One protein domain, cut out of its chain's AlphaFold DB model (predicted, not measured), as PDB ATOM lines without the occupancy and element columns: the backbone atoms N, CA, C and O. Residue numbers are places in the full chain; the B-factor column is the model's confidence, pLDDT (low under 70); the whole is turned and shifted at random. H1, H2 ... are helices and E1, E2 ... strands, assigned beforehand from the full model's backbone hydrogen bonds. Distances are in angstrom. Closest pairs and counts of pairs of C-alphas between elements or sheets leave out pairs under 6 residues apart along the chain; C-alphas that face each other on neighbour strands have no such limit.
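Overview. This is residues 3 to 89 of the 122 residues of an uncharacterized protein of Kangiellaceae bacterium (UniProt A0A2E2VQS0). The model is a loose, open shape in which two short strands, E1 and E3, lie side by side as a narrow ribbon, while helix H1 folds back after E1 and leads into the very short strand E2. A long loop joins E2 to E3, and its residues 58 to 64 stick out at one end; the small helix H2 follows E3 and lies apart from H1. The printed part has 87 residues, with named elements in the order E1, H1, E2, E3, H2; the class is mixed, helices and strands, with under half of the residues in named elements. The one sheet has the order E1 - E3 and is antiparallel. The whole is loose, with a radius of gyration of the C-alphas of 15.1 A, and elongated, with spans of 47 by 30 by 23 A.

Arrangement. Start from Lys 3 and go on to E1, residues 14 to 18. Its antiparallel neighbour is E3, residues 69 to 73, at 160 degrees between their directions. Look at C-alphas 16 and 71, which face each other at 4.3 A, and at N 15 and O 72, 2.8 A apart and within hydrogen-bond range, as are N 70 and O 17 at 3.0 A. After E1 a short link brings you to H1, residues 27 to 41, and a tight link leads on to E2, residues 46 to 48. The closest C-alphas of H1 and E2 are those of Ile 38 and Phe 48, 7.1 A apart. E2 pairs with no named strand, but E1 and E2 are near each other, with 6 pairs of C-alphas within 10 A. Past E3 a tight link reaches H2, residues 78 to 85, which is apart from H1 and E2 and only just apart from E1, at 8.3 A. In H1 and H2 every O i to N i+4 pair is within hydrogen-bond range.

Along the chain. Find C-alpha 14 at (47.014, 40.580, 2.032); from there E1 runs 12.7 A to C-alpha 18. H1 begins at C-alpha 27, (45.750, 56.449, 26.404), and measures 20.6 A. E2 is 6.8 A long and E3 13.5 A. H2 runs 10.3 A and ends at C-alpha 85, (46.832, 53.518, 1.383).

Size, cuts and confidence. The two C-alphas farthest apart are those of Pro 9 and Asp 61, at 48.2 A. The printed part has no cut. The link from E2 to E3, residues 49 to 68, is long, and its residues 58 to 64 stand free. The mean pLDDT of the printed part is 70.9; 35 residues are under 70, among them residues 56 to 73 and 82 to 89.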
ATOM      1  N   LYS A   3      50.078  42.445   7.789       83.75
ATOM      2  CA  LYS A   3      50.414  41.800   6.527       83.75
ATOM      3  C   LYS A   3      50.263  40.300   6.693       83.75
ATOM      4  O   LYS A   3      50.921  39.699   7.534       83.75
ATOM      5  N   HIS A   4      49.435  39.706   5.858       80.69
ATOM      6  CA  HIS A   4      49.239  38.275   5.743       80.69
ATOM      7  C   HIS A   4      50.137  37.749   4.625       80.69
ATOM      8  O   HIS A   4      49.930  38.054   3.445       80.69
ATOM      9  N   THR A   5      51.156  36.989   5.000       79.56
ATOM     10  CA  THR A   5      52.072  36.280   4.112       79.56
ATOM     11  C   THR A   5      51.689  34.814   4.038       79.56
ATOM     12  O   THR A   5      51.408  34.185   5.055       79.56
ATOM     13  N   PHE A   6      51.722  34.256   2.834       73.25
ATOM     14  CA  PHE A   6      51.392  32.859   2.585       73.25
ATOM     15  C   PHE A   6      52.620  32.125   2.049       73.25
ATOM     16  O   PHE A   6      53.351  32.679   1.232       73.25
ATOM     17  N   ASP A   7      52.793  30.861   2.437       73.00
ATOM     18  CA  ASP A   7      53.878  30.013   1.915       73.00
ATOM     19  C   ASP A   7      53.687  29.640   0.432       73.00
ATOM     20  O   ASP A   7      54.641  29.280  -0.255       73.00
ATOM     21  N   ASP A   8      52.449  29.712  -0.080       65.88
ATOM     22  CA  ASP A   8      52.146  29.472  -1.495       65.88
ATOM     23  C   ASP A   8      52.549  30.698  -2.335       65.88
ATOM     24  O   ASP A   8      51.898  31.741  -2.220       65.88
ATOM     25  N   PRO A   9      53.538  30.587  -3.243       57.31
ATOM     26  CA  PRO A   9      54.024  31.714  -4.040       57.31
ATOM     27  C   PRO A   9      52.993  32.254  -5.043       57.31
ATOM     28  O   PRO A   9      53.215  33.297  -5.654       57.31
ATOM     29  N   ARG A  10      51.863  31.562  -5.241       58.56
ATOM     30  CA  ARG A  10      50.742  32.033  -6.072       58.56
ATOM     31  C   ARG A  10      49.784  32.941  -5.305       58.56
ATOM     32  O   ARG A  10      48.923  33.568  -5.921       58.56
ATOM     33  N   LYS A  11      49.881  32.984  -3.974       53.12
ATOM     34  CA  LYS A  11      49.044  33.830  -3.125       53.12
ATOM     35  C   LYS A  11      49.755  35.151  -2.870       53.12
ATOM     36  O   LYS A  11      50.836  35.202  -2.295       53.12
ATOM     37  N   VAL A  12      49.114  36.230  -3.298       65.12
ATOM     38  CA  VAL A  12      49.577  37.592  -3.031       65.12
ATOM     39  C   VAL A  12      49.401  37.915  -1.550       65.12
ATOM     40  O   VAL A  12      48.455  37.439  -0.920       65.12
ATOM     41  N   SER A  13      50.301  38.737  -1.006       72.69
ATOM     42  CA  SER A  13      50.168  39.223   0.368       72.69
ATOM     43  C   SER A  13      48.858  39.996   0.534       72.69
ATOM     44  O   SER A  13      48.448  40.756  -0.348       72.69
ATOM     45  N   GLN A  14      48.188  39.791   1.664       73.00
ATOM     46  CA  GLN A  14      47.014  40.580   2.032       73.00
ATOM     47  C   GLN A  14      47.393  41.539   3.143       73.00
ATOM     48  O   GLN A  14      48.266  41.249   3.952       73.00
ATOM     49  N   TYR A  15      46.739  42.683   3.180       80.00
ATOM     50  CA  TYR A  15      46.964  43.699   4.185       80.00
ATOM     51  C   TYR A  15      45.645  43.966   4.886       80.00
ATOM     52  O   TYR A  15      44.601  44.080   4.248       80.00
ATOM     53  N   GLU A  16      45.685  44.030   6.204       78.12
ATOM     54  CA  GLU A  16      44.508  44.204   7.037       78.12
ATOM     55  C   GLU A  16      44.637  45.482   7.860       78.12
ATOM     56  O   GLU A  16      45.578  45.686   8.639       78.12
ATOM     57  N   GLU A  17      43.639  46.336   7.686       76.88
ATOM     58  CA  GLU A  17      43.375  47.474   8.547       76.88
ATOM     59  C   GLU A  17      42.336  47.038   9.573       76.88
ATOM     60  O   GLU A  17      41.185  46.737   9.245       76.88
ATOM     61  N   ARG A  18      42.768  47.000  10.828       76.25
ATOM     62  CA  ARG A  18      41.931  46.651  11.965       76.25
ATOM     63  C   ARG A  18      41.891  47.835  12.907       76.25
ATOM     64  O   ARG A  18      42.934  48.321  13.343       76.25
ATOM     65  N   VAL A  19      40.685  48.277  13.212       76.25
ATOM     66  CA  VAL A  19      40.429  49.140  14.361       76.25
ATOM     67  C   VAL A  19      40.252  48.207  15.552       76.25
ATOM     68  O   VAL A  19      39.623  47.172  15.400       76.25
ATOM     69  N   THR A  20      40.807  48.525  16.717       76.94
ATOM     70  CA  THR A  20      40.538  47.779  17.954       76.94
ATOM     71  C   THR A  20      40.042  48.782  18.981       76.94
ATOM     72  O   THR A  20      40.670  49.817  19.195       76.94
ATOM     73  N   MET A  21      38.910  48.484  19.615       78.12
ATOM     74  CA  MET A  21      38.372  49.306  20.695       78.12
ATOM     75  C   MET A  21      38.598  48.609  22.028       78.12
ATOM     76  O   MET A  21      38.214  47.453  22.196       78.12
ATOM     77  N   VAL A  22      39.211  49.315  22.975       77.94
ATOM     78  CA  VAL A  22      39.496  48.807  24.320       77.94
ATOM     79  C   VAL A  22      39.000  49.796  25.364       77.94
ATOM     80  O   VAL A  22      39.132  51.006  25.200       77.94
ATOM     81  N   GLU A  23      38.438  49.281  26.453       81.75
ATOM     82  CA  GLU A  23      38.126  50.096  27.624       81.75
ATOM     83  C   GLU A  23      39.407  50.282  28.451       81.75
ATOM     84  O   GLU A  23      40.029  49.309  28.884       81.75
ATOM     85  N   ALA A  24      39.829  51.532  28.648       82.38
ATOM     86  CA  ALA A  24      41.052  51.874  29.366       82.38
ATOM     87  C   ALA A  24      40.901  53.211  30.100       82.38
ATOM     88  O   ALA A  24      40.229  54.120  29.626       82.38
ATOM     89  N   SER A  25      41.571  53.355  31.245       81.69
ATOM     90  CA  SER A  25      41.530  54.581  32.057       81.69
ATOM     91  C   SER A  25      42.522  55.668  31.618       81.69
ATOM     92  O   SER A  25      42.608  56.710  32.259       81.69
ATOM     93  N   SER A  26      43.310  55.416  30.568       80.00
ATOM     94  CA  SER A  26      44.198  56.394  29.920       80.00
ATOM     95  C   SER A  26      44.669  55.874  28.563       80.00
ATOM     96  O   SER A  26      44.741  54.656  28.369       80.00
ATOM     97  N   GLU A  27      45.097  56.775  27.680       77.75
ATOM     98  CA  GLU A  27      45.750  56.449  26.404       77.75
ATOM     99  C   GLU A  27      46.908  55.446  26.565       77.75
ATOM    100  O   GLU A  27      46.971  54.445  25.860       77.75
ATOM    101  N   LYS A  28      47.774  55.631  27.571       82.81
ATOM    102  CA  LYS A  28      48.903  54.723  27.849       82.81
ATOM    103  C   LYS A  28      48.455  53.295  28.188       82.81
ATOM    104  O   LYS A  28      49.148  52.324  27.880       82.81
ATOM    105  N   ILE A  29      47.320  53.153  28.873       80.38
ATOM    106  CA  ILE A  29      46.744  51.838  29.179       80.38
ATOM    107  C   ILE A  29      46.081  51.258  27.926       80.38
ATOM    108  O   ILE A  29      46.261  50.070  27.666       80.38
ATOM    109  N   ALA A  30      45.392  52.081  27.129       82.62
ATOM    110  CA  ALA A  30      44.796  51.671  25.859       82.62
ATOM    111  C   ALA A  30      45.856  51.146  24.881       82.62
ATOM    112  O   ALA A  30      45.708  50.050  24.349       82.62
ATOM    113  N   GLU A  31      46.963  51.871  24.721       83.25
ATOM    114  CA  GLU A  31      48.104  51.470  23.898       83.25
ATOM    115  C   GLU A  31      48.687  50.133  24.360       83.25
ATOM    116  O   GLU A  31      48.891  49.225  23.557       83.25
ATOM    117  N   ARG A  32      48.910  49.965  25.668       85.25
ATOM    118  CA  ARG A  32      49.418  48.701  26.211       85.25
ATOM    119  C   ARG A  32      48.483  47.529  25.898       85.25
ATOM    120  O   ARG A  32      48.973  46.453  25.565       85.25
ATOM    121  N   LEU A  33      47.170  47.714  26.039       82.81
ATOM    122  CA  LEU A  33      46.171  46.686  25.727       82.81
ATOM    123  C   LEU A  33      46.117  46.389  24.222       82.81
ATOM    124  O   LEU A  33      46.053  45.229  23.834       82.81
ATOM    125  N   PHE A  34      46.220  47.418  23.385       84.38
ATOM    126  CA  PHE A  34      46.289  47.287  21.933       84.38
ATOM    127  C   PHE A  34      47.536  46.517  21.467       84.38
ATOM    128  O   PHE A  34      47.432  45.612  20.645       84.38
ATOM    129  N   LEU A  35      48.712  46.809  22.027       84.25
ATOM    130  CA  LEU A  35      49.950  46.084  21.712       84.25
ATOM    131  C   LEU A  35      49.902  44.615  22.162       84.25
ATOM    132  O   LEU A  35      50.531  43.761  21.536       84.25
ATOM    133  N   LEU A  36      49.163  44.311  23.234       85.62
ATOM    134  CA  LEU A  36      48.888  42.930  23.634       85.62
ATOM    135  C   LEU A  36      47.975  42.230  22.614       85.62
ATOM    136  O   LEU A  36      48.325  41.138  22.180       85.62
ATOM    137  N   ASP A  37      46.894  42.878  22.160       83.06
ATOM    138  CA  ASP A  37      46.014  42.354  21.094       83.06
ATOM    139  C   ASP A  37      46.796  42.086  19.797       83.06
ATOM    140  O   ASP A  37      46.655  41.021  19.202       83.06
ATOM    141  N   ILE A  38      47.699  42.993  19.396       81.31
ATOM    142  CA  ILE A  38      48.602  42.783  18.249       81.31
ATOM    143  C   ILE A  38      49.435  41.522  18.426       81.31
ATOM    144  O   ILE A  38      49.567  40.735  17.490       81.31
ATOM    145  N   LYS A  39      50.045  41.353  19.601       80.44
ATOM    146  CA  LYS A  39      50.919  40.214  19.870       80.44
ATOM    147  C   LYS A  39      50.149  38.897  19.805       80.44
ATOM    148  O   LYS A  39      50.680  37.924  19.282       80.44
ATOM    149  N   ASP A  40      48.927  38.882  20.320       79.88
ATOM    150  CA  ASP A  40      48.070  37.699  20.311       79.88
ATOM    151  C   ASP A  40      47.521  37.406  18.902       79.88
ATOM    152  O   ASP A  40      47.328  36.245  18.540       79.88
ATOM    153  N   TYR A  41      47.309  38.443  18.084       76.75
ATOM    154  CA  TYR A  41      46.832  38.317  16.706       76.75
ATOM    155  C   TYR A  41      47.932  37.991  15.687       76.75
ATOM    156  O   TYR A  41      47.644  37.398  14.648       76.75
ATOM    157  N   ALA A  42      49.181  38.369  15.958       70.12
ATOM    158  CA  ALA A  42      50.343  38.050  15.132       70.12
ATOM    159  C   ALA A  42      50.693  36.550  15.235       70.12
ATOM    160  O   ALA A  42      51.659  36.150  15.885       70.12
ATOM    161  N   ILE A  43      49.852  35.721  14.619       73.81
ATOM    162  CA  ILE A  43      50.016  34.275  14.444       73.81
ATOM    163  C   ILE A  43      50.825  33.966  13.176       73.81
ATOM    164  O   ILE A  43      51.129  34.864  12.390       73.81
ATOM    165  N   ASP A  44      51.152  32.690  12.951       66.38
ATOM    166  CA  ASP A  44      51.891  32.245  11.763       66.38
ATOM    167  C   ASP A  44      51.286  32.804  10.466       66.38
ATOM    168  O   ASP A  44      50.109  32.610  10.158       66.38
ATOM    169  N   GLY A  45      52.118  33.517   9.704       68.00
ATOM    170  CA  GLY A  45      51.725  34.170   8.458       68.00
ATOM    171  C   GLY A  45      51.132  35.572   8.616       68.00
ATOM    172  O   GLY A  45      50.855  36.191   7.599       68.00
ATOM    173  N   VAL A  46      50.976  36.120   9.827       79.81
ATOM    174  CA  VAL A  46      50.458  37.482  10.062       79.81
ATOM    175  C   VAL A  46      51.508  38.340  10.765       79.81
ATOM    176  O   VAL A  46      51.879  38.099  11.908       79.81
ATOM    177  N   THR A  47      51.988  39.382  10.090       82.62
ATOM    178  CA  THR A  47      53.014  40.301  10.602       82.62
ATOM    179  C   THR A  47      52.437  41.692  10.819       82.62
ATOM    180  O   THR A  47      51.826  42.266   9.922       82.62
ATOM    181  N   PHE A  48      52.664  42.275  11.993       81.38
ATOM    182  CA  PHE A  48      52.335  43.674  12.247       81.38
ATOM    183  C   PHE A  48      53.392  44.603  11.639       81.38
ATOM    184  O   PHE A  48      54.586  44.406  11.848       81.38
ATOM    185  N   LEU A  49      52.959  45.637  10.913       80.31
ATOM    186  CA  LEU A  49      53.858  46.540  10.181       80.31
ATOM    187  C   LEU A  49      54.364  47.734  11.010       80.31
ATOM    188  O   LEU A  49      54.897  48.680  10.450       80.31
ATOM    189  N   GLY A  50      54.197  47.709  12.334       75.06
ATOM    190  CA  GLY A  50      54.730  48.737  13.241       75.06
ATOM    191  C   GLY A  50      53.895  50.015  13.333       75.06
ATOM    192  O   GLY A  50      54.059  50.776  14.276       75.06
ATOM    193  N   GLU A  51      52.965  50.218  12.406       76.56
ATOM    194  CA  GLU A  51      52.249  51.479  12.271       76.56
ATOM    195  C   GLU A  51      50.817  51.401  12.853       76.56
ATOM    196  O   GLU A  51      50.008  50.533  12.472       76.56
ATOM    197  N   TYR A  52      50.505  52.310  13.788       78.88
ATOM    198  CA  TYR A  52      49.207  52.445  14.466       78.88
ATOM    199  C   TYR A  52      48.954  53.868  14.988       78.88
ATOM    200  O   TYR A  52      49.846  54.710  15.033       78.88
ATOM    201  N   SER A  53      47.716  54.143  15.398       75.19
ATOM    202  CA  SER A  53      47.341  55.381  16.087       75.19
ATOM    203  C   SER A  53      46.317  55.073  17.175       75.19
ATOM    204  O   SER A  53      45.438  54.233  16.969       75.19
ATOM    205  N   ILE A  54      46.443  55.732  18.326       74.00
ATOM    206  CA  ILE A  54      45.511  55.618  19.450       74.00
ATOM    207  C   ILE A  54      44.732  56.927  19.547       74.00
ATOM    208  O   ILE A  54      45.306  58.008  19.458       74.00
ATOM    209  N   PHE A  55      43.416  56.824  19.716       75.00
ATOM    210  CA  PHE A  55      42.537  57.973  19.891       75.00
ATOM    211  C   PHE A  55      41.617  57.715  21.082       75.00
ATOM    212  O   PHE A  55      41.034  56.635  21.192       75.00
ATOM    213  N   GLU A  56      41.465  58.701  21.963       67.31
ATOM    214  CA  GLU A  56      40.475  58.636  23.036       67.31
ATOM    215  C   GLU A  56      39.077  58.870  22.460       67.31
ATOM    216  O   GLU A  56      38.831  59.851  21.755       67.31
ATOM    217  N   GLN A  57      38.144  57.971  22.767       69.44
ATOM    218  CA  GLN A  57      36.735  58.164  22.451       69.44
ATOM    219  C   GLN A  57      35.931  58.308  23.737       69.44
ATOM    220  O   GLN A  57      36.035  57.485  24.644       69.44
ATOM    221  N   TYR A  58      35.102  59.347  23.786       65.06
ATOM    222  CA  TYR A  58      34.211  59.639  24.901       65.06
ATOM    223  C   TYR A  58      32.783  59.287  24.474       65.06
ATOM    224  O   TYR A  58      32.149  60.083  23.775       65.06
ATOM    225  N   PRO A  59      32.272  58.089  24.811       63.84
ATOM    226  CA  PRO A  59      30.924  57.711  24.424       63.84
ATOM    227  C   PRO A  59      29.911  58.595  25.153       63.84
ATOM    228  O   PRO A  59      30.024  58.823  26.357       63.84
ATOM    229  N   THR A  60      28.919  59.088  24.418       66.12
ATOM    230  CA  THR A  60      27.830  59.893  24.986       66.12
ATOM    231  C   THR A  60      26.871  58.990  25.785       66.12
ATOM    232  O   THR A  60      26.474  59.347  26.893       66.12
ATOM    233  N   ASP A  61      26.593  57.771  25.286       63.03
ATOM    234  CA  ASP A  61      25.705  56.765  25.885       63.03
ATOM    235  C   ASP A  61      26.147  55.358  25.365       63.03
ATOM    236  O   ASP A  61      26.154  55.137  24.157       63.03
ATOM    237  N   GLY A  62      26.589  54.401  26.205       61.72
ATOM    238  CA  GLY A  62      27.103  53.064  25.761       61.72
ATOM    239  C   GLY A  62      26.060  51.930  25.881       61.72
ATOM    240  O   GLY A  62      25.099  52.097  26.622       61.72
ATOM    241  N   ARG A  63      26.103  50.722  25.281       48.75
ATOM    242  CA  ARG A  63      26.997  49.869  24.437       48.75
ATOM    243  C   ARG A  63      26.212  49.527  23.129       48.75
ATOM    244  O   ARG A  63      25.008  49.734  23.127       48.75
ATOM    245  N   VAL A  64      26.693  48.999  21.995       41.75
ATOM    246  CA  VAL A  64      27.683  47.959  21.627       41.75
ATOM    247  C   VAL A  64      28.794  48.567  20.766       41.75
ATOM    248  O   VAL A  64      28.523  49.399  19.907       41.75
ATOM    249  N   LEU A  65      30.033  48.122  20.977       54.16
ATOM    250  CA  LEU A  65      31.180  48.465  20.136       54.16
ATOM    251  C   LEU A  65      31.441  47.300  19.180       54.16
ATOM    252  O   LEU A  65      32.137  46.349  19.532       54.16
ATOM    253  N   GLU A  66      30.823  47.334  18.003       39.88
ATOM    254  CA  GLU A  66      31.185  46.411  16.929       39.88
ATOM    255  C   GLU A  66      32.486  46.879  16.285       39.88
ATOM    256  O   GLU A  66      32.609  48.002  15.797       39.88
ATOM    257  N   VAL A  67      33.477  45.996  16.319       51.81
ATOM    258  CA  VAL A  67      34.795  46.226  15.748       51.81
ATOM    259  C   VAL A  67      34.827  45.599  14.356       51.81
ATOM    260  O   VAL A  67      34.705  44.383  14.221       51.81
ATOM    261  N   ALA A  68      34.988  46.423  13.319       51.09
ATOM    262  CA  ALA A  68      35.115  45.966  11.938       51.09
ATOM    263  C   ALA A  68      36.590  45.918  11.505       51.09
ATOM    264  O   ALA A  68      37.369  46.830  11.785       51.09
ATOM    265  N   SER A  69      36.957  44.858  10.783       54.72
ATOM    266  CA  SER A  69      38.247  44.723  10.105       54.72
ATOM    267  C   SER A  69      38.032  44.722   8.595       54.72
ATOM    268  O   SER A  69      37.065  44.141   8.094       54.72
ATOM    269  N   LYS A  70      38.933  45.373   7.856       58.44
ATOM    270  CA  LYS A  70      38.936  45.377   6.394       58.44
ATOM    271  C   LYS A  70      40.253  44.802   5.895       58.44
ATOM    272  O   LYS A  70      41.314  45.389   6.091       58.44
ATOM    273  N   SER A  71      40.165  43.681   5.185       59.50
ATOM    274  CA  SER A  71      41.297  43.089   4.471       59.50
ATOM    275  C   SER A  71      41.303  43.536   3.010       59.50
ATOM    276  O   SER A  71      40.265  43.553   2.345       59.50
ATOM    277  N   ARG A  72      42.476  43.910   2.504       65.50
ATOM    278  CA  ARG A  72      42.729  44.305   1.117       65.50
ATOM    279  C   ARG A  72      43.827  43.417   0.542       65.50
ATOM    280  O   ARG A  72      44.841  43.170   1.185       65.50
ATOM    281  N   VAL A  73      43.642  42.950  -0.687       66.31
ATOM    282  CA  VAL A  73      44.717  42.289  -1.439       66.31
ATOM    283  C   VAL A  73      45.559  43.380  -2.083       66.31
ATOM    284  O   VAL A  73      45.007  44.273  -2.724       66.31
ATOM    285  N   PHE A  74      46.878  43.314  -1.933       72.56
ATOM    286  CA  PHE A  74      47.768  44.287  -2.552       72.56
ATOM    287  C   PHE A  74      48.971  43.599  -3.185       72.56
ATOM    288  O   PHE A  74      49.580  42.703  -2.602       72.56
ATOM    289  N   ALA A  75      49.308  44.037  -4.395       66.75
ATOM    290  CA  ALA A  75      50.483  43.598  -5.126       66.75
ATOM    291  C   ALA A  75      51.498  44.749  -5.154       66.75
ATOM    292  O   ALA A  75      51.314  45.719  -5.886       66.75
ATOM    293  N   GLY A  76      52.542  44.649  -4.334       73.00
ATOM    294  CA  GLY A  76      53.584  45.665  -4.193       73.00
ATOM    295  C   GLY A  76      54.378  45.478  -2.902       73.00
ATOM    296  O   GLY A  76      54.200  44.485  -2.194       73.00
ATOM    297  N   SER A  77      55.270  46.418  -2.607       78.00
ATOM    298  CA  SER A  77      56.035  46.449  -1.356       78.00
ATOM    299  C   SER A  77      55.232  47.034  -0.189       78.00
ATOM    300  O   SER A  77      54.255  47.757  -0.379       78.00
ATOM    301  N   ASP A  78      55.681  46.770   1.040       72.88
ATOM    302  CA  ASP A  78      55.040  47.302   2.251       72.88
ATOM    303  C   ASP A  78      55.080  48.838   2.280       72.88
ATOM    304  O   ASP A  78      54.090  49.473   2.632       72.88
ATOM    305  N   ALA A  79      56.192  49.430   1.830       72.25
ATOM    306  CA  ALA A  79      56.346  50.878   1.708       72.25
ATOM    307  C   ALA A  79      55.344  51.476   0.711       72.25
ATOM    308  O   ALA A  79      54.744  52.503   1.004       72.25
ATOM    309  N   GLU A  80      55.105  50.811  -0.424       68.19
ATOM    310  CA  GLU A  80      54.096  51.252  -1.391       68.19
ATOM    311  C   GLU A  80      52.672  51.097  -0.860       68.19
ATOM    312  O   GLU A  80      51.822  51.920  -1.191       68.19
ATOM    313  N   TYR A  81      52.394  50.062  -0.061       70.94
ATOM    314  CA  TYR A  81      51.096  49.935   0.599       70.94
ATOM    315  C   TYR A  81      50.881  51.106   1.557       70.94
ATOM    316  O   TYR A  81      49.856  51.782   1.485       70.94
ATOM    317  N   ILE A  82      51.863  51.374   2.422       64.50
ATOM    318  CA  ILE A  82      51.822  52.476   3.386       64.50
ATOM    319  C   ILE A  82      51.651  53.804   2.638       64.50
ATOM    320  O   ILE A  82      50.660  54.493   2.831       64.50
ATOM    321  N   GLU A  83      52.538  54.137   1.706       65.00
ATOM    322  CA  GLU A  83      52.491  55.410   0.977       65.00
ATOM    323  C   GLU A  83      51.162  55.632   0.236       65.00
ATOM    324  O   GLU A  83      50.629  56.741   0.241       65.00
ATOM    325  N   LYS A  84      50.596  54.585  -0.382       63.22
ATOM    326  CA  LYS A  84      49.393  54.711  -1.221       63.22
ATOM    327  C   LYS A  84      48.082  54.604  -0.443       63.22
ATOM    328  O   LYS A  84      47.055  55.047  -0.954       63.22
ATOM    329  N   LEU A  85      48.072  53.964   0.729       65.19
ATOM    330  CA  LEU A  85      46.832  53.518   1.383       65.19
ATOM    331  C   LEU A  85      46.724  53.908   2.865       65.19
ATOM    332  O   LEU A  85      45.667  53.679   3.449       65.19
ATOM    333  N   TRP A  86      47.749  54.545   3.451       51.41
ATOM    334  CA  TRP A  86      47.771  54.999   4.854       51.41
ATOM    335  C   TRP A  86      46.682  56.025   5.205       51.41
ATOM    336  O   TRP A  86      46.271  56.123   6.358       51.41
ATOM    337  N   SER A  87      46.170  56.765   4.220       48.75
ATOM    338  CA  SER A  87      45.144  57.794   4.421       48.75
ATOM    339  C   SER A  87      44.058  57.760   3.337       48.75
ATOM    340  O   SER A  87      43.985  58.609   2.461       48.75
ATOM    341  N   ASP A  88      43.186  56.756   3.396       62.31
ATOM    342  CA  ASP A  88      41.755  56.883   3.060       62.31
ATOM    343  C   ASP A  88      41.321  57.551   1.726       62.31
ATOM    344  O   ASP A  88      40.227  58.110   1.617       62.31
ATOM    345  N   LEU A  89      42.121  57.479   0.657       56.66
ATOM    346  CA  LEU A  89      41.819  58.186  -0.594       56.66
ATOM    347  C   LEU A  89      41.945  57.279  -1.815       56.66
ATOM    348  O   LEU A  89      42.862  57.393  -2.625       56.66
TER     349      LEU A  89